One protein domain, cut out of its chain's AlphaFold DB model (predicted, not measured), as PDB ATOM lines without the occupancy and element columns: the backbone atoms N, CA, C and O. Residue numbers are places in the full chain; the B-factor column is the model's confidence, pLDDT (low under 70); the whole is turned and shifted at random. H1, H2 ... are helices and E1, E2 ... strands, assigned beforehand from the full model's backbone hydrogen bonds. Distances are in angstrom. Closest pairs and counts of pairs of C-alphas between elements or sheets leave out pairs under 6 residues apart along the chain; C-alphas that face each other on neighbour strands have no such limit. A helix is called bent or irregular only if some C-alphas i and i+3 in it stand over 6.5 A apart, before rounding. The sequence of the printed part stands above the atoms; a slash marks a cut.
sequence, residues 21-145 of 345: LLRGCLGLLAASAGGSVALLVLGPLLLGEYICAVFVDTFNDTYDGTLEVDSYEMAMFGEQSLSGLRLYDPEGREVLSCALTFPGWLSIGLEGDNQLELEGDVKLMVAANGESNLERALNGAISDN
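AT A GLANCE: This is residues 21 to 145 of the 345 residues of an uncharacterized protein of Planctomycetes bacterium (UniProt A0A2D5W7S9). A long bent helix gives two arms: H1b packs along the E1 edge of a twisted four-stranded sheet, over one face, while H1a leads away from the sheet, its residues 25 to 29 and 32 to 39 sticking out free. Tiny H2 sits over the same face, at the far end of the sheet from H1a. The printed part has 125 residues, with two named helices and four named strands that follow along the chain as H1, E1, E2, E3, E4, H2, class mixed, helices and strands; the antiparallel sheet E1 - E2 - E3 - E4 is a meander, each strand the antiparallel neighbour of the one before. It is only just loose, close to extended, with a radius of gyration of the C-alphas of 20.5 A, a rod of 76 by 30 by 27 A.

HOW THE PARTS SIT: H1, residues 25 to 62, was assigned as one helix by its hydrogen bonds but is bent, with C-alphas 41 and 44 7.0 A apart; its arms H1a, 25 to 41, and H1b, 44 to 62, stand at a steep tilt of 51 degrees. H1b is irregular, C-alphas 46 and 49 being 6.6 A apart. E1, residues 66 to 73, bends by 58 degrees at residue 70. H1b is on the sheet at a height of 9.3 A, along E1 at 8 degrees on the local plane; their closest C-alphas, of Asn 60 and Thr 66, are 5.5 A apart. E2, residues 79 to 88, forms a hairpin with E1, with N 68 and O 86 at 2.8 A. E3, residues 94 to 103, forms a hairpin with E2, with N 82 and O 100 at 2.9 A. E4, residues 117 to 122, forms a hairpin with E3, with N 99 and O 119 at 2.8 A. H2, residues 133 to 137, is on the same face as H1b, only just over E3 with 3 C-alphas; the closest C-alphas of H2 and E3, of Leu 134 and Val 95, are 6.0 A apart. Every O i to N i+4 pair is within hydrogen-bond range in H1a and H2, and 13 of 15 in H1b.

IN THESE COORDINATES: H1a begins at C-alpha 25 (-1.544, -53.184, 16.060) and is 24.0 A long; H1b is 25.5 A. E1, E2, E3 and E4 measure 21.1, 26.8, 27.4 and 15.4 A. H2 ends at C-alpha 137 (-37.933, -34.454, -23.201).

THE WHOLE: The C-alphas farthest apart, of Leu 21 and Ala 128, are 75.9 A apart. The printed part has no cut, and the link E3 to E4 is long, with 13 residues. The model's pLDDT is under 70 at residues 21 to 23, 109, 111, 113 and 141 to 145.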
ATOM      1  N   LEU A  21       4.237 -60.444  12.644       54.59
ATOM      2  CA  LEU A  21       4.123 -59.069  12.132       54.59
ATOM      3  C   LEU A  21       2.684 -58.711  11.716       54.59
ATOM      4  O   LEU A  21       2.263 -57.569  11.885       54.59
ATOM      5  N   LEU A  22       1.903 -59.692  11.253       55.66
ATOM      6  CA  LEU A  22       0.514 -59.500  10.809       55.66
ATOM      7  C   LEU A  22      -0.526 -59.454  11.945       55.66
ATOM      8  O   LEU A  22      -1.680 -59.124  11.691       55.66
ATOM      9  N   ARG A  23      -0.149 -59.776  13.193       59.75
ATOM     10  CA  ARG A  23      -1.071 -59.811  14.352       59.75
ATOM     11  C   ARG A  23      -0.907 -58.657  15.350       59.75
ATOM     12  O   ARG A  23      -1.689 -58.567  16.291       59.75
ATOM     13  N   GLY A  24       0.086 -57.787  15.172       72.56
ATOM     14  CA  GLY A  24       0.257 -56.591  16.004       72.56
ATOM     15  C   GLY A  24      -0.602 -55.411  15.535       72.56
ATOM     16  O   GLY A  24      -0.998 -55.350  14.372       72.56
ATOM     17  N   CYS A  25      -0.812 -54.415  16.403       74.25
ATOM     18  CA  CYS A  25      -1.544 -53.184  16.060       74.25
ATOM     19  C   CYS A  25      -0.955 -52.453  14.836       74.25
ATOM     20  O   CYS A  25      -1.690 -51.824  14.083       74.25
ATOM     21  N   LEU A  26       0.358 -52.578  14.601       73.00
ATOM     22  CA  LEU A  26       1.033 -52.063  13.404       73.00
ATOM     23  C   LEU A  26       0.572 -52.754  12.112       73.00
ATOM     24  O   LEU A  26       0.444 -52.088  11.091       73.00
ATOM     25  N   GLY A  27       0.279 -54.058  12.151       73.06
ATOM     26  CA  GLY A  27      -0.274 -54.791  11.010       73.06
ATOM     27  C   GLY A  27      -1.697 -54.340  10.680       73.06
ATOM     28  O   GLY A  27      -2.015 -54.133   9.513       73.06
ATOM     29  N   LEU A  28      -2.522 -54.091  11.706       78.75
ATOM     30  CA  LEU A  28      -3.864 -53.529  11.529       78.75
ATOM     31  C   LEU A  28      -3.816 -52.102  10.958       78.75
ATOM     32  O   LEU A  28      -4.566 -51.805  10.037       78.75
ATOM     33  N   LEU A  29      -2.905 -51.250  11.449       78.56
ATOM     34  CA  LEU A  29      -2.707 -49.891  10.929       78.56
ATOM     35  C   LEU A  29      -2.164 -49.879   9.491       78.56
ATOM     36  O   LEU A  29      -2.598 -49.062   8.683       78.56
ATOM     37  N   ALA A  30      -1.249 -50.789   9.149       78.75
ATOM     38  CA  ALA A  30      -0.750 -50.935   7.784       78.75
ATOM     39  C   ALA A  30      -1.847 -51.441   6.832       78.75
ATOM     40  O   ALA A  30      -1.979 -50.926   5.724       78.75
ATOM     41  N   ALA A  31      -2.673 -52.393   7.279       79.38
ATOM     42  CA  ALA A  31      -3.821 -52.882   6.519       79.38
ATOM     43  C   ALA A  31      -4.912 -51.810   6.357       79.38
ATOM     44  O   ALA A  31      -5.454 -51.672   5.263       79.38
ATOM     45  N   SER A  32      -5.208 -51.011   7.391       81.69
ATOM     46  CA  SER A  32      -6.178 -49.917   7.279       81.69
ATOM     47  C   SER A  32      -5.655 -48.779   6.407       81.69
ATOM     48  O   SER A  32      -6.396 -48.287   5.570       81.69
ATOM     49  N   ALA A  33      -4.381 -48.391   6.535       83.94
ATOM     50  CA  ALA A  33      -3.786 -47.360   5.684       83.94
ATOM     51  C   ALA A  33      -3.700 -47.815   4.218       83.94
ATOM     52  O   ALA A  33      -4.120 -47.083   3.327       83.94
ATOM     53  N   GLY A  34      -3.226 -49.041   3.966       85.69
ATOM     54  CA  GLY A  34      -3.195 -49.628   2.625       85.69
ATOM     55  C   GLY A  34      -4.592 -49.789   2.025       85.69
ATOM     56  O   GLY A  34      -4.794 -49.453   0.863       85.69
ATOM     57  N   GLY A  35      -5.570 -50.217   2.830       85.44
ATOM     58  CA  GLY A  35      -6.975 -50.300   2.439       85.44
ATOM     59  C   GLY A  35      -7.578 -48.935   2.110       85.44
ATOM     60  O   GLY A  35      -8.191 -48.792   1.061       85.44
ATOM     61  N   SER A  36      -7.357 -47.910   2.939       82.19
ATOM     62  CA  SER A  36      -7.820 -46.544   2.664       82.19
ATOM     63  C   SER A  36      -7.159 -45.936   1.429       82.19
ATOM     64  O   SER A  36      -7.850 -45.281   0.661       82.19
ATOM     65  N   VAL A  37      -5.863 -46.168   1.193       82.44
ATOM     66  CA  VAL A  37      -5.188 -45.715  -0.036       82.44
ATOM     67  C   VAL A  37      -5.721 -46.463  -1.259       82.44
ATOM     68  O   VAL A  37      -6.012 -45.829  -2.267       82.44
ATOM     69  N   ALA A  38      -5.916 -47.781  -1.176       81.94
ATOM     70  CA  ALA A  38      -6.501 -48.563  -2.264       81.94
ATOM     71  C   ALA A  38      -7.946 -48.135  -2.568       81.94
ATOM     72  O   ALA A  38      -8.302 -48.007  -3.733       81.94
ATOM     73  N   LEU A  39      -8.758 -47.864  -1.545       81.31
ATOM     74  CA  LEU A  39     -10.139 -47.393  -1.691       81.31
ATOM     75  C   LEU A  39     -10.186 -45.943  -2.192       81.31
ATOM     76  O   LEU A  39     -11.055 -45.610  -2.982       81.31
ATOM     77  N   LEU A  40      -9.219 -45.100  -1.825       78.75
ATOM     78  CA  LEU A  40      -9.084 -43.758  -2.390       78.75
ATOM     79  C   LEU A  40      -8.717 -43.829  -3.882       78.75
ATOM     80  O   LEU A  40      -9.376 -43.179  -4.680       78.75
ATOM     81  N   VAL A  41      -7.738 -44.658  -4.270       77.81
ATOM     82  CA  VAL A  41      -7.274 -44.818  -5.667       77.81
ATOM     83  C   VAL A  41      -8.298 -45.523  -6.568       77.81
ATOM     84  O   VAL A  41      -8.520 -45.077  -7.689       77.81
ATOM     85  N   LEU A  42      -8.917 -46.610  -6.101       79.62
ATOM     86  CA  LEU A  42      -9.861 -47.423  -6.884       79.62
ATOM     87  C   LEU A  42     -11.321 -46.981  -6.719       79.62
ATOM     88  O   LEU A  42     -12.161 -47.350  -7.533       79.62
ATOM     89  N   GLY A  43     -11.628 -46.197  -5.684       80.12
ATOM     90  CA  GLY A  43     -12.971 -45.701  -5.390       80.12
ATOM     91  C   GLY A  43     -13.620 -44.999  -6.581       80.12
ATOM     92  O   GLY A  43     -14.706 -45.420  -6.956       80.12
ATOM     93  N   PRO A  44     -12.975 -44.008  -7.229       78.19
ATOM     94  CA  PRO A  44     -13.535 -43.339  -8.405       78.19
ATOM     95  C   PRO A  44     -13.841 -44.286  -9.571       78.19
ATOM     96  O   PRO A  44     -14.878 -44.138 -10.204       78.19
ATOM     97  N   LEU A  45     -13.000 -45.299  -9.814       77.44
ATOM     98  CA  LEU A  45     -13.232 -46.286 -10.878       77.44
ATOM     99  C   LEU A  45     -14.463 -47.156 -10.588       77.44
ATOM    100  O   LEU A  45     -15.255 -47.418 -11.483       77.44
ATOM    101  N   LEU A  46     -14.647 -47.574  -9.331       80.38
ATOM    102  CA  LEU A  46     -15.808 -48.368  -8.904       80.38
ATOM    103  C   LEU A  46     -17.081 -47.526  -8.726       80.38
ATOM    104  O   LEU A  46     -18.189 -48.051  -8.805       80.38
ATOM    105  N   LEU A  47     -16.933 -46.229  -8.448       84.25
ATOM    106  CA  LEU A  47     -18.038 -45.289  -8.291       84.25
ATOM    107  C   LEU A  47     -18.512 -44.708  -9.624       84.25
ATOM    108  O   LEU A  47     -19.654 -44.271  -9.671       84.25
ATOM    109  N   GLY A  48     -17.699 -44.717 -10.686       82.81
ATOM    110  CA  GLY A  48     -18.068 -44.174 -11.996       82.81
ATOM    111  C   GLY A  48     -19.361 -44.775 -12.542       82.81
ATOM    112  O   GLY A  48     -20.347 -44.057 -12.703       82.81
ATOM    113  N   GLU A  49     -19.392 -46.096 -12.737       86.12
ATOM    114  CA  GLU A  49     -20.588 -46.815 -13.209       86.12
ATOM    115  C   GLU A  49     -21.804 -46.570 -12.297       86.12
ATOM    116  O   GLU A  49     -22.904 -46.314 -12.780       86.12
ATOM    117  N   TYR A  50     -21.604 -46.573 -10.974       89.25
ATOM    118  CA  TYR A  50     -22.681 -46.361 -10.000       89.25
ATOM    119  C   TYR A  50     -23.243 -44.931 -10.022       89.25
ATOM    120  O   TYR A  50     -24.456 -44.744  -9.976       89.25
ATOM    121  N   ILE A  51     -22.381 -43.911 -10.095       85.75
ATOM    122  CA  ILE A  51     -22.785 -42.501 -10.175       85.75
ATOM    123  C   ILE A  51     -23.504 -42.238 -11.499       85.75
ATOM    124  O   ILE A  51     -24.516 -41.542 -11.501       85.75
ATOM    125  N   CYS A  52     -23.014 -42.814 -12.600       89.31
ATOM    126  CA  CYS A  52     -23.653 -42.710 -13.907       89.31
ATOM    127  C   CYS A  52     -25.059 -43.329 -13.892       89.31
ATOM    128  O   CYS A  52     -26.015 -42.646 -14.252       89.31
ATOM    129  N   ALA A  53     -25.205 -44.554 -13.370       91.38
ATOM    130  CA  ALA A  53     -26.506 -45.205 -13.211       91.38
ATOM    131  C   ALA A  53     -27.466 -44.375 -12.342       91.38
ATOM    132  O   ALA A  53     -28.559 -44.048 -12.788       91.38
ATOM    133  N   VAL A  54     -27.036 -43.927 -11.154       90.50
ATOM    134  CA  VAL A  54     -27.870 -43.091 -10.268       90.50
ATOM    135  C   VAL A  54     -28.272 -41.770 -10.933       90.50
ATOM    136  O   VAL A  54     -29.392 -41.307 -10.723       90.50
ATOM    137  N   PHE A  55     -27.393 -41.149 -11.723       89.81
ATOM    138  CA  PHE A  55     -27.709 -39.919 -12.453       89.81
ATOM    139  C   PHE A  55     -28.741 -40.157 -13.562       89.81
ATOM    140  O   PHE A  55     -29.703 -39.396 -13.655       89.81
ATOM    141  N   VAL A  56     -28.570 -41.222 -14.352       94.31
ATOM    142  CA  VAL A  56     -29.510 -41.631 -15.406       94.31
ATOM    143  C   VAL A  56     -30.875 -41.988 -14.815       94.31
ATOM    144  O   VAL A  56     -31.881 -41.437 -15.254       94.31
ATOM    145  N   ASP A  57     -30.913 -42.816 -13.769       94.88
ATOM    146  CA  ASP A  57     -32.145 -43.188 -13.063       94.88
ATOM    147  C   ASP A  57     -32.853 -41.941 -12.504       94.88
ATOM    148  O   ASP A  57     -34.038 -41.738 -12.747       94.88
ATOM    149  N   THR A  58     -32.120 -41.040 -11.834       91.31
ATOM    150  CA  THR A  58     -32.698 -39.799 -11.281       91.31
ATOM    151  C   THR A  58     -33.234 -38.871 -12.374       91.31
ATOM    152  O   THR A  58     -34.251 -38.209 -12.165       91.31
ATOM    153  N   PHE A  59     -32.565 -38.791 -13.530       93.00
ATOM    154  CA  PHE A  59     -33.045 -38.008 -14.670       93.00
ATOM    155  C   PHE A  59     -34.357 -38.593 -15.211       93.00
ATOM    156  O   PHE A  59     -35.345 -37.867 -15.312       93.00
ATOM    157  N   ASN A  60     -34.377 -39.901 -15.471       94.38
ATOM    158  CA  ASN A  60     -35.520 -40.624 -16.035       94.38
ATOM    159  C   ASN A  60     -36.721 -40.706 -15.066       94.38
ATOM    160  O   ASN A  60     -37.857 -40.839 -15.509       94.38
ATOM    161  N   ASP A  61     -36.491 -40.589 -13.753       92.50
ATOM    162  CA  ASP A  61     -37.546 -40.438 -12.735       92.50
ATOM    163  C   ASP A  61     -38.095 -38.991 -12.636       92.50
ATOM    164  O   ASP A  61     -39.166 -38.773 -12.063       92.50
ATOM    165  N   THR A  62     -37.363 -37.986 -13.139       91.69
ATOM    166  CA  THR A  62     -37.701 -36.550 -12.996       91.69
ATOM    167  C   THR A  62     -38.359 -35.955 -14.243       91.69
ATOM    168  O   THR A  62     -39.203 -35.058 -14.117       91.69
ATOM    169  N   TYR A  63     -37.963 -36.430 -15.425       93.12
ATOM    170  CA  TYR A  63     -38.364 -35.916 -16.735       93.12
ATOM    171  C   TYR A  63     -39.032 -37.010 -17.578       93.12
ATOM    172  O   TYR A  63     -38.701 -38.183 -17.446       93.12
ATOM    173  N   ASP A  64     -39.938 -36.623 -18.478       95.56
ATOM    174  CA  ASP A  64     -40.634 -37.551 -19.380       95.56
ATOM    175  C   ASP A  64     -39.705 -38.103 -20.488       95.56
ATOM    176  O   ASP A  64     -40.001 -39.129 -21.109       95.56
ATOM    177  N   GLY A  65     -38.589 -37.418 -20.772       95.38
ATOM    178  CA  GLY A  65     -37.551 -37.874 -21.697       95.38
ATOM    179  C   GLY A  65     -36.634 -38.943 -21.101       95.38
ATOM    180  O   GLY A  65     -36.437 -39.022 -19.893       95.38
ATOM    181  N   THR A  66     -36.020 -39.752 -21.966       97.69
ATOM    182  CA  THR A  66     -35.055 -40.786 -21.555       97.69
ATOM    183  C   THR A  66     -33.629 -40.325 -21.831       97.69
ATOM    184  O   THR A  66     -33.302 -39.963 -22.962       97.69
ATOM    185  N   LEU A  67     -32.773 -40.374 -20.815       97.38
ATOM    186  CA  LEU A  67     -31.330 -40.213 -20.933       97.38
ATOM    187  C   LEU A  67     -30.654 -41.590 -20.992       97.38
ATOM    188  O   LEU A  67     -30.895 -42.448 -20.143       97.38
ATOM    189  N   GLU A  68     -29.768 -41.777 -21.965       97.44
ATOM    190  CA  GLU A  68     -28.846 -42.910 -22.074       97.44
ATOM    191  C   GLU A  68     -27.396 -42.406 -22.009       97.44
ATOM    192  O   GLU A  68     -27.093 -41.288 -22.435       97.44
ATOM    193  N   VAL A  69     -26.492 -43.236 -21.486       96.75
ATOM    194  CA  VAL A  69     -25.041 -42.996 -21.478       96.75
ATOM    195  C   VAL A  69     -24.334 -44.302 -21.830       96.75
ATOM    196  O   VAL A  69     -24.451 -45.276 -21.087       96.75
ATOM    197  N   ASP A  70     -23.604 -44.329 -22.950       95.75
ATOM    198  CA  ASP A  70     -22.903 -45.536 -23.419       95.75
ATOM    199  C   ASP A  70     -21.678 -45.879 -22.550       95.75
ATOM    200  O   ASP A  70     -21.448 -47.049 -22.231       95.75
ATOM    201  N   SER A  71     -20.866 -44.884 -22.168       93.31
ATOM    202  CA  SER A  71     -19.723 -45.097 -21.271       93.31
ATOM    203  C   SER A  71     -19.360 -43.872 -20.433       93.31
ATOM    204  O   SER A  71     -19.595 -42.724 -20.817       93.31
ATOM    205  N   TYR A  72     -18.724 -44.127 -19.286       92.88
ATOM    206  CA  TYR A  72     -18.216 -43.089 -18.402       92.88
ATOM    207  C   TYR A  72     -16.848 -43.466 -17.819       92.88
ATOM    208  O   TYR A  72     -16.718 -44.427 -17.059       92.88
ATOM    209  N   GLU A  73     -15.819 -42.699 -18.172       92.00
ATOM    210  CA  GLU A  73     -14.434 -42.898 -17.755       92.00
ATOM    211  C   GLU A  73     -14.044 -41.873 -16.679       92.00
ATOM    212  O   GLU A  73     -13.679 -40.730 -16.968       92.00
ATOM    213  N   MET A  74     -14.096 -42.287 -15.408       89.56
ATOM    214  CA  MET A  74     -13.629 -41.460 -14.290       89.56
ATOM    215  C   MET A  74     -12.109 -41.518 -14.116       89.56
ATOM    216  O   MET A  74     -11.553 -42.517 -13.653       89.56
ATOM    217  N   ALA A  75     -11.450 -40.387 -14.352       86.00
ATOM    218  CA  ALA A  75     -10.063 -40.152 -13.975       86.00
ATOM    219  C   ALA A  75      -9.966 -39.295 -12.699       86.00
ATOM    220  O   ALA A  75     -10.489 -38.183 -12.615       86.00
ATOM    221  N   MET A  76      -9.228 -39.779 -11.693       84.19
ATOM    222  CA  MET A  76      -8.868 -38.954 -10.528       84.19
ATOM    223  C   MET A  76      -7.837 -37.873 -10.905       84.19
ATOM    224  O   MET A  76      -7.904 -36.748 -10.407       84.19
ATOM    225  N   PHE A  77      -6.907 -38.230 -11.794       87.19
ATOM    226  CA  PHE A  77      -5.878 -37.374 -12.382       87.19
ATOM    227  C   PHE A  77      -5.932 -37.538 -13.906       87.19
ATOM    228  O   PHE A  77      -5.931 -38.674 -14.375       87.19
ATOM    229  N   GLY A  78      -5.920 -36.439 -14.662       88.44
ATOM    230  CA  GLY A  78      -6.148 -36.455 -16.114       88.44
ATOM    231  C   GLY A  78      -7.587 -36.081 -16.474       88.44
ATOM    232  O   GLY A  78      -8.334 -35.644 -15.606       88.44
ATOM    233  N   GLU A  79      -7.961 -36.198 -17.742       91.81
ATOM    234  CA  GLU A  79      -9.313 -35.888 -18.224       91.81
ATOM    235  C   GLU A  79     -10.291 -37.027 -17.910       91.81
ATOM    236  O   GLU A  79      -9.934 -38.203 -17.961       91.81
ATOM    237  N   GLN A  80     -11.524 -36.661 -17.572       93.00
ATOM    238  CA  GLN A  80     -12.676 -37.552 -17.455       93.00
ATOM    239  C   GLN A  80     -13.487 -37.417 -18.738       93.00
ATOM    240  O   GLN A  80     -13.665 -36.297 -19.229       93.00
ATOM    241  N   SER A  81     -13.993 -38.528 -19.263       94.12
ATOM    242  CA  SER A  81     -14.849 -38.517 -20.447       94.12
ATOM    243  C   SER A  81     -16.163 -39.241 -20.175       94.12
ATOM    244  O   SER A  81     -16.214 -40.244 -19.461       94.12
ATOM    245  N   LEU A  82     -17.246 -38.716 -20.729       94.94
ATOM    246  CA  LEU A  82     -18.547 -39.363 -20.780       94.94
ATOM    247  C   LEU A  82     -18.933 -39.405 -22.255       94.94
ATOM    248  O   LEU A  82     -19.036 -38.357 -22.894       94.94
ATOM    249  N   SER A  83     -19.081 -40.607 -22.806       95.50
ATOM    250  CA  SER A  83     -19.297 -40.808 -24.239       95.50
ATOM    251  C   SER A  83     -20.656 -41.444 -24.507       95.50
ATOM    252  O   SER A  83     -21.165 -42.222 -23.698       95.50
ATOM    253  N   GLY A  84     -21.256 -41.068 -25.638       95.12
ATOM    254  CA  GLY A  84     -22.584 -41.534 -26.017       95.12
ATOM    255  C   GLY A  84     -23.678 -41.092 -25.047       95.12
ATOM    256  O   GLY A  84     -24.549 -41.893 -24.721       95.12
ATOM    257  N   LEU A  85     -23.637 -39.838 -24.576       96.44
ATOM    258  CA  LEU A  85     -24.775 -39.241 -23.882       96.44
ATOM    259  C   LEU A  85     -25.868 -38.952 -24.904       96.44
ATOM    260  O   LEU A  85     -25.659 -38.145 -25.813       96.44
ATOM    261  N   ARG A  86     -27.026 -39.592 -24.762       97.69
ATOM    262  CA  ARG A  86     -28.154 -39.424 -25.683       97.69
ATOM    263  C   ARG A  86     -29.416 -39.088 -24.914       97.69
ATOM    264  O   ARG A  86     -29.769 -39.786 -23.970       97.69
ATOM    265  N   LEU A  87     -30.094 -38.023 -25.323       97.06
ATOM    266  CA  LEU A  87     -31.405 -37.644 -24.806       97.06
ATOM    267  C   LEU A  87     -32.458 -37.955 -25.865       97.06
ATOM    268  O   LEU A  87     -32.331 -37.500 -27.004       97.06
ATOM    269  N   TYR A  88     -33.512 -38.659 -25.475       97.81
ATOM    270  CA  TYR A  88     -34.672 -38.952 -26.309       97.81
ATOM    271  C   TYR A  88     -35.921 -38.292 -25.723       97.81
ATOM    272  O   TYR A  88     -36.071 -38.194 -24.504       97.81
ATOM    273  N   ASP A  89     -36.826 -37.851 -26.593       96.88
ATOM    274  CA  ASP A  89     -38.160 -37.411 -26.186       96.88
ATOM    275  C   ASP A  89     -39.054 -38.613 -25.799       96.88
ATOM    276  O   ASP A  89     -38.685 -39.764 -26.055       96.88
ATOM    277  N   PRO A  90     -40.238 -38.386 -25.198       96.50
ATOM    278  CA  PRO A  90     -41.137 -39.458 -24.755       96.50
ATOM    279  C   PRO A  90     -41.683 -40.343 -25.893       96.50
ATOM    280  O   PRO A  90     -42.314 -41.368 -25.639       96.50
ATOM    281  N   GLU A  91     -41.465 -39.961 -27.156       96.56
ATOM    282  CA  GLU A  91     -41.802 -40.757 -28.342       96.56
ATOM    283  C   GLU A  91     -40.601 -41.577 -28.860       96.56
ATOM    284  O   GLU A  91     -40.698 -42.235 -29.898       96.56
ATOM    285  N   GLY A  92     -39.466 -41.545 -28.153       97.25
ATOM    286  CA  GLY A  92     -38.227 -42.229 -28.523       97.25
ATOM    287  C   GLY A  92     -37.414 -41.506 -29.601       97.25
ATOM    288  O   GLY A  92     -36.561 -42.128 -30.239       97.25
ATOM    289  N   ARG A  93     -37.664 -40.212 -29.851       96.62
ATOM    290  CA  ARG A  93     -36.913 -39.436 -30.851       96.62
ATOM    291  C   ARG A  93     -35.689 -38.790 -30.218       96.62
ATOM    292  O   ARG A  93     -35.815 -37.998 -29.291       96.62
ATOM    293  N   GLU A  94     -34.516 -39.086 -30.766       96.25
ATOM    294  CA  GLU A  94     -33.247 -38.483 -30.347       96.25
ATOM    295  C   GLU A  94     -33.294 -36.947 -30.487       96.25
ATOM    296  O   GLU A  94     -33.636 -36.412 -31.547       96.25
ATOM    297  N   VAL A  95     -32.959 -36.254 -29.402       94.38
ATOM    298  CA  VAL A  95     -32.938 -34.789 -29.264       94.38
ATOM    299  C   VAL A  95     -31.504 -34.263 -29.262       94.38
ATOM    300  O   VAL A  95     -31.201 -33.267 -29.918       94.38
ATOM    301  N   LEU A  96     -30.629 -34.935 -28.515       94.38
ATOM    302  CA  LEU A  96     -29.231 -34.582 -28.288       94.38
ATOM    303  C   LEU A  96     -28.410 -35.871 -28.285       94.38
ATOM    304  O   LEU A  96     -28.810 -36.837 -27.637       94.38
ATOM    305  N   SER A  97     -27.258 -35.853 -28.945       95.81
ATOM    306  CA  SER A  97     -26.228 -36.889 -28.846       95.81
ATOM    307  C   SER A  97     -24.875 -36.205 -28.673       95.81
ATOM    308  O   SER A  97     -24.400 -35.560 -29.608       95.81
ATOM    309  N   CYS A  98     -24.246 -36.315 -27.503       95.50
ATOM    310  CA  CYS A  98     -22.957 -35.674 -27.238       95.50
ATOM    311  C   CYS A  98     -21.968 -36.538 -26.442       95.50
ATOM    312  O   CYS A  98     -22.307 -37.548 -25.823       95.50
ATOM    313  N   ALA A  99     -20.712 -36.108 -26.481       94.19
ATOM    314  CA  ALA A  99     -19.662 -36.481 -25.554       94.19
ATOM    315  C   ALA A  99     -19.304 -35.265 -24.684       94.19
ATOM    316  O   ALA A  99     -19.366 -34.114 -25.130       94.19
ATOM    317  N   LEU A 100     -18.932 -35.533 -23.435       93.94
ATOM    318  CA  LEU A 100     -18.499 -34.538 -22.460       93.94
ATOM    319  C   LEU A 100     -17.094 -34.890 -21.981       93.94
ATOM    320  O   LEU A 100     -16.885 -35.984 -21.457       93.94
ATOM    321  N   THR A 101     -16.168 -33.943 -22.084       93.38
ATOM    322  CA  THR A 101     -14.814 -34.062 -21.531       93.38
ATOM    323  C   THR A 101     -14.614 -32.987 -20.472       93.38
ATOM    324  O   THR A 101     -14.900 -31.809 -20.699       93.38
ATOM    325  N   PHE A 102     -14.142 -33.380 -19.289       92.38
ATOM    326  CA  PHE A 102     -13.935 -32.468 -18.164       92.38
ATOM    327  C   PHE A 102     -12.698 -32.837 -17.338       92.38
ATOM    328  O   PHE A 102     -12.286 -33.997 -17.316       92.38
ATOM    329  N   PRO A 103     -12.075 -31.876 -16.635       89.62
ATOM    330  CA  PRO A 103     -10.889 -32.148 -15.835       89.62
ATOM    331  C   PRO A 103     -11.146 -33.160 -14.707       89.62
ATOM    332  O   PRO A 103     -12.236 -33.251 -14.136       89.62
ATOM    333  N   GLY A 104     -10.097 -33.909 -14.366       87.69
ATOM    334  CA  GLY A 104     -10.067 -34.901 -13.294       87.69
ATOM    335  C   GLY A 104     -10.471 -34.334 -11.945       87.69
ATOM    336  O   GLY A 104     -10.253 -33.160 -11.649       87.69
ATOM    337  N   TRP A 105     -11.046 -35.183 -11.096       82.69
ATOM    338  CA  TRP A 105     -11.734 -34.726  -9.887       82.69
ATOM    339  C   TRP A 105     -10.833 -33.932  -8.920       82.69
ATOM    340  O   TRP A 105     -11.315 -33.026  -8.245       82.69
ATOM    341  N   LEU A 106      -9.524 -34.217  -8.884       83.56
ATOM    342  CA  LEU A 106      -8.560 -33.446  -8.084       83.56
ATOM    343  C   LEU A 106      -8.103 -32.131  -8.737       83.56
ATOM    344  O   LEU A 106      -7.621 -31.252  -8.027       83.56
ATOM    345  N   SER A 107      -8.259 -31.973 -10.052       82.94
ATOM    346  CA  SER A 107      -8.009 -30.706 -10.751       82.94
ATOM    347  C   SER A 107      -9.131 -29.691 -10.497       82.94
ATOM    348  O   SER A 107      -8.855 -28.491 -10.422       82.94
ATOM    349  N   ILE A 108     -10.366 -30.173 -10.276       76.31
ATOM    350  CA  ILE A 108     -11.549 -29.364  -9.941       76.31
ATOM    351  C   ILE A 108     -11.329 -28.626  -8.609       76.31
ATOM    352  O   ILE A 108     -11.617 -29.130  -7.524       76.31
ATOM    353  N   GLY A 109     -10.823 -27.395  -8.706       68.12
ATOM    354  CA  GLY A 109     -10.556 -26.496  -7.578       68.12
ATOM    355  C   GLY A 109      -9.078 -26.173  -7.321       68.12
ATOM    356  O   GLY A 109      -8.806 -25.287  -6.511       68.12
ATOM    357  N   LEU A 110      -8.134 -26.829  -8.008       76.75
ATOM    358  CA  LEU A 110      -6.718 -26.427  -8.005       76.75
ATOM    359  C   LEU A 110      -6.416 -25.408  -9.106       76.75
ATOM    360  O   LEU A 110      -5.676 -24.450  -8.875       76.75
ATOM    361  N   GLU A 111      -7.009 -25.594 -10.283       67.94
ATOM    362  CA  GLU A 111      -6.841 -24.701 -11.426       67.94
ATOM    363  C   GLU A 111      -8.100 -23.847 -11.628       67.94
ATOM    364  O   GLU A 111      -9.234 -24.287 -11.418       67.94
ATOM    365  N   GLY A 112      -7.893 -22.577 -11.985       72.25
ATOM    366  CA  GLY A 112      -8.965 -21.585 -12.119       72.25
ATOM    367  C   GLY A 112      -9.789 -21.704 -13.405       72.25
ATOM    368  O   GLY A 112     -10.717 -20.920 -13.586       72.25
ATOM    369  N   ASP A 113      -9.444 -22.652 -14.275       66.25
ATOM    370  CA  ASP A 113      -9.963 -22.792 -15.637       66.25
ATOM    371  C   ASP A 113     -10.505 -24.216 -15.853       66.25
ATOM    372  O   ASP A 113      -9.962 -25.027 -16.597       66.25
ATOM    373  N   ASN A 114     -11.568 -24.550 -15.114       74.75
ATOM    374  CA  ASN A 114     -12.263 -25.832 -15.247       74.75
ATOM    375  C   ASN A 114     -13.191 -25.776 -16.465       74.75
ATOM    376  O   ASN A 114     -14.388 -25.517 -16.330       74.75
ATOM    377  N   GLN A 115     -12.619 -25.958 -17.655       78.00
ATOM    378  CA  GLN A 115     -13.377 -25.992 -18.903       78.00
ATOM    379  C   GLN A 115     -14.092 -27.341 -19.054       78.00
ATOM    380  O   GLN A 115     -13.529 -28.396 -18.769       78.00
ATOM    381  N   LEU A 116     -15.352 -27.280 -19.482       83.50
ATOM    382  CA  LEU A 116     -16.147 -28.428 -19.906       83.50
ATOM    383  C   LEU A 116     -16.204 -28.375 -21.433       83.50
ATOM    384  O   LEU A 116     -16.795 -27.442 -21.985       83.50
ATOM    385  N   GLU A 117     -15.595 -29.345 -22.105       88.06
ATOM    386  CA  GLU A 117     -15.736 -29.497 -23.552       88.06
ATOM    387  C   GLU A 117     -16.949 -30.393 -23.833       88.06
ATOM    388  O   GLU A 117     -17.099 -31.466 -23.247       88.06
ATOM    389  N   LEU A 118     -17.853 -29.907 -24.684       88.69
ATOM    390  CA  LEU A 118     -19.071 -30.596 -25.102       88.69
ATOM    391  C   LEU A 118     -19.060 -30.644 -26.627       88.69
ATOM    392  O   LEU A 118     -19.183 -29.609 -27.285       88.69
ATOM    393  N   GLU A 119     -18.921 -31.847 -27.170       91.19
ATOM    394  CA  GLU A 119     -18.952 -32.117 -28.607       91.19
ATOM    395  C   GLU A 119     -20.185 -32.967 -28.912       91.19
ATOM    396  O   GLU A 119     -20.379 -34.016 -28.301       91.19
ATOM    397  N   GLY A 120     -21.059 -32.525 -29.817       91.12
ATOM    398  CA  GLY A 120     -22.269 -33.283 -30.116       91.12
ATOM    399  C   GLY A 120     -23.222 -32.654 -31.120       91.12
ATOM    400  O   GLY A 120     -23.100 -31.488 -31.495       91.12
ATOM    401  N   ASP A 121     -24.197 -33.469 -31.501       90.69
ATOM    402  CA  ASP A 121     -25.277 -33.168 -32.430       90.69
ATOM    403  C   ASP A 121     -26.579 -32.871 -31.679       90.69
ATOM    404  O   ASP A 121     -26.937 -33.555 -30.717       90.69
ATOM    405  N   VAL A 122     -27.331 -31.878 -32.163       90.81
ATOM    406  CA  VAL A 122     -28.668 -31.543 -31.652       90.81
ATOM    407  C   VAL A 122     -29.682 -31.660 -32.786       90.81
ATOM    408  O   VAL A 122     -29.575 -30.975 -33.805       90.81
ATOM    409  N   LYS A 123     -30.692 -32.510 -32.606       91.75
ATOM    410  CA  LYS A 123     -31.759 -32.780 -33.579       91.75
ATOM    411  C   LYS A 123     -33.068 -32.185 -33.070       91.75
ATOM    412  O   LYS A 123     -33.907 -32.890 -32.519       91.75
ATOM    413  N   LEU A 124     -33.254 -30.877 -33.239       90.50
ATOM    414  CA  LEU A 124     -34.491 -30.206 -32.824       90.50
ATOM    415  C   LEU A 124     -35.622 -30.441 -33.834       90.50
ATOM    416  O   LEU A 124     -35.476 -30.173 -35.026       90.50
ATOM    417  N   MET A 125     -36.770 -30.904 -33.342       89.00
ATOM    418  CA  MET A 125     -37.996 -31.114 -34.117       89.00
ATOM    419  C   MET A 125     -39.176 -30.460 -33.400       89.00
ATOM    420  O   MET A 125     -39.385 -30.699 -32.211       89.00
ATOM    421  N   VAL A 126     -39.981 -29.687 -34.128       91.31
ATOM    422  CA  VAL A 126     -41.211 -29.069 -33.612       91.31
ATOM    423  C   VAL A 126     -42.411 -29.892 -34.075       91.31
ATOM    424  O   VAL A 126     -42.532 -30.204 -35.261       91.31
ATOM    425  N   ALA A 127     -43.272 -30.292 -33.142       89.12
ATOM    426  CA  ALA A 127     -44.486 -31.046 -33.441       89.12
ATOM    427  C   ALA A 127     -45.636 -30.121 -33.886       89.12
ATOM    428  O   ALA A 127     -45.564 -28.899 -33.774       89.12
ATOM    429  N   ALA A 128     -46.730 -30.697 -34.396       91.00
ATOM    430  CA  ALA A 128     -47.861 -29.932 -34.939       91.00
ATOM    431  C   ALA A 128     -48.605 -29.063 -33.898       91.00
ATOM    432  O   ALA A 128     -49.354 -28.167 -34.277       91.00
ATOM    433  N   ASN A 129     -48.398 -29.311 -32.600       88.50
ATOM    434  CA  ASN A 129     -48.878 -28.482 -31.489       88.50
ATOM    435  C   ASN A 129     -47.962 -27.274 -31.180       88.50
ATOM    436  O   ASN A 129     -48.304 -26.479 -30.311       88.50
ATOM    437  N   GLY A 130     -46.821 -27.134 -31.866       91.25
ATOM    438  CA  GLY A 130     -45.810 -26.099 -31.624       91.25
ATOM    439  C   GLY A 130     -44.729 -26.476 -30.602       91.25
ATOM    440  O   GLY A 130     -43.776 -25.721 -30.436       91.25
ATOM    441  N   GLU A 131     -44.839 -27.638 -29.958       91.06
ATOM    442  CA  GLU A 131     -43.941 -28.089 -28.889       91.06
ATOM    443  C   GLU A 131     -42.687 -28.767 -29.463       91.06
ATOM    444  O   GLU A 131     -42.765 -29.633 -30.355       91.06
ATOM    445  N   SER A 132     -41.510 -28.410 -28.950       91.50
ATOM    446  CA  SER A 132     -40.257 -29.031 -29.401       91.50
ATOM    447  C   SER A 132     -40.018 -30.410 -28.765       91.50
ATOM    448  O   SER A 132     -40.532 -30.718 -27.693       91.50
ATOM    449  N   ASN A 133     -39.230 -31.272 -29.411       91.00
ATOM    450  CA  ASN A 133     -38.795 -32.541 -28.810       91.00
ATOM    451  C   ASN A 133     -37.910 -32.347 -27.572       91.00
ATOM    452  O   ASN A 133     -38.015 -33.132 -26.639       91.00
ATOM    453  N   LEU A 134     -37.116 -31.273 -27.518       91.12
ATOM    454  CA  LEU A 134     -36.389 -30.886 -26.306       91.12
ATOM    455  C   LEU A 134     -37.335 -30.480 -25.171       91.12
ATOM    456  O   LEU A 134     -37.131 -30.889 -24.035       91.12
ATOM    457  N   GLU A 135     -38.378 -29.713 -25.477       87.31
ATOM    458  CA  GLU A 135     -39.400 -29.312 -24.506       87.31
ATOM    459  C   GLU A 135     -40.168 -30.524 -23.971       87.31
ATOM    460  O   GLU A 135     -40.264 -30.659 -22.758       87.31
ATOM    461  N   ARG A 136     -40.591 -31.466 -24.830       93.19
ATOM    462  CA  ARG A 136     -41.173 -32.746 -24.377       93.19
ATOM    463  C   ARG A 136     -40.205 -33.581 -23.540       93.19
ATOM    464  O   ARG A 136     -40.621 -34.144 -22.539       93.19
ATOM    465  N   ALA A 137     -38.934 -33.674 -23.934       92.19
ATOM    466  CA  ALA A 137     -37.933 -34.454 -23.201       92.19
ATOM    467  C   ALA A 137     -37.609 -33.869 -21.816       92.19
ATOM    468  O   ALA A 137     -37.251 -34.612 -20.909       92.19
ATOM    469  N   LEU A 138     -37.723 -32.546 -21.659       90.56
ATOM    470  CA  LEU A 138     -37.510 -31.827 -20.398       90.56
ATOM    471  C   LEU A 138     -38.818 -31.492 -19.664       90.56
ATOM    472  O   LEU A 138     -38.777 -30.846 -18.614       90.56
ATOM    473  N   ASN A 139     -39.970 -31.923 -20.186       87.50
ATOM    474  CA  ASN A 139     -41.242 -31.818 -19.489       87.50
ATOM    475  C   ASN A 139     -41.188 -32.797 -18.312       87.50
ATOM    476  O   ASN A 139     -40.855 -33.966 -18.481       87.50
ATOM    477  N   GLY A 140     -41.384 -32.300 -17.097       70.81
ATOM    478  CA  GLY A 140     -41.091 -33.050 -15.881       70.81
ATOM    479  C   GLY A 140     -41.692 -32.374 -14.661       70.81
ATOM    480  O   GLY A 140     -42.242 -31.274 -14.746       70.81
ATOM    481  N   ALA A 141     -41.590 -33.013 -13.495       51.88
ATOM    482  CA  ALA A 141     -42.351 -32.623 -12.299       51.88
ATOM    483  C   ALA A 141     -42.021 -31.223 -11.721       51.88
ATOM    484  O   ALA A 141     -42.668 -30.772 -10.772       51.88
ATOM    485  N   ILE A 142     -41.029 -30.524 -12.278       48.88
ATOM    486  CA  ILE A 142     -40.643 -29.162 -11.907       48.88
ATOM    487  C   ILE A 142     -41.474 -28.171 -12.737       48.88
ATOM    488  O   ILE A 142     -41.077 -27.743 -13.815       48.88
ATOM    489  N   SER A 143     -42.617 -27.742 -12.194       45.91
ATOM    490  CA  SER A 143     -43.502 -26.732 -12.809       45.91
ATOM    491  C   SER A 143     -42.925 -25.303 -12.856       45.91
ATOM    492  O   SER A 143     -43.656 -24.348 -13.129       45.91
ATOM    493  N   ASP A 144     -41.647 -25.129 -12.527       45.34
ATOM    494  CA  ASP A 144     -40.966 -23.839 -12.527       45.34
ATOM    495  C   ASP A 144     -40.330 -23.607 -13.901       45.34
ATOM    496  O   ASP A 144     -39.453 -24.356 -14.317       45.34
ATOM    497  N   ASN A 145     -40.773 -22.555 -14.600       39.75
ATOM    498  CA  ASN A 145     -40.384 -22.241 -15.981       39.75
ATOM    499  C   ASN A 145     -38.860 -22.303 -16.212       39.75
ATOM    500  O   ASN A 145     -38.138 -21.337 -15.919       39.75
TER     501      ASN A 145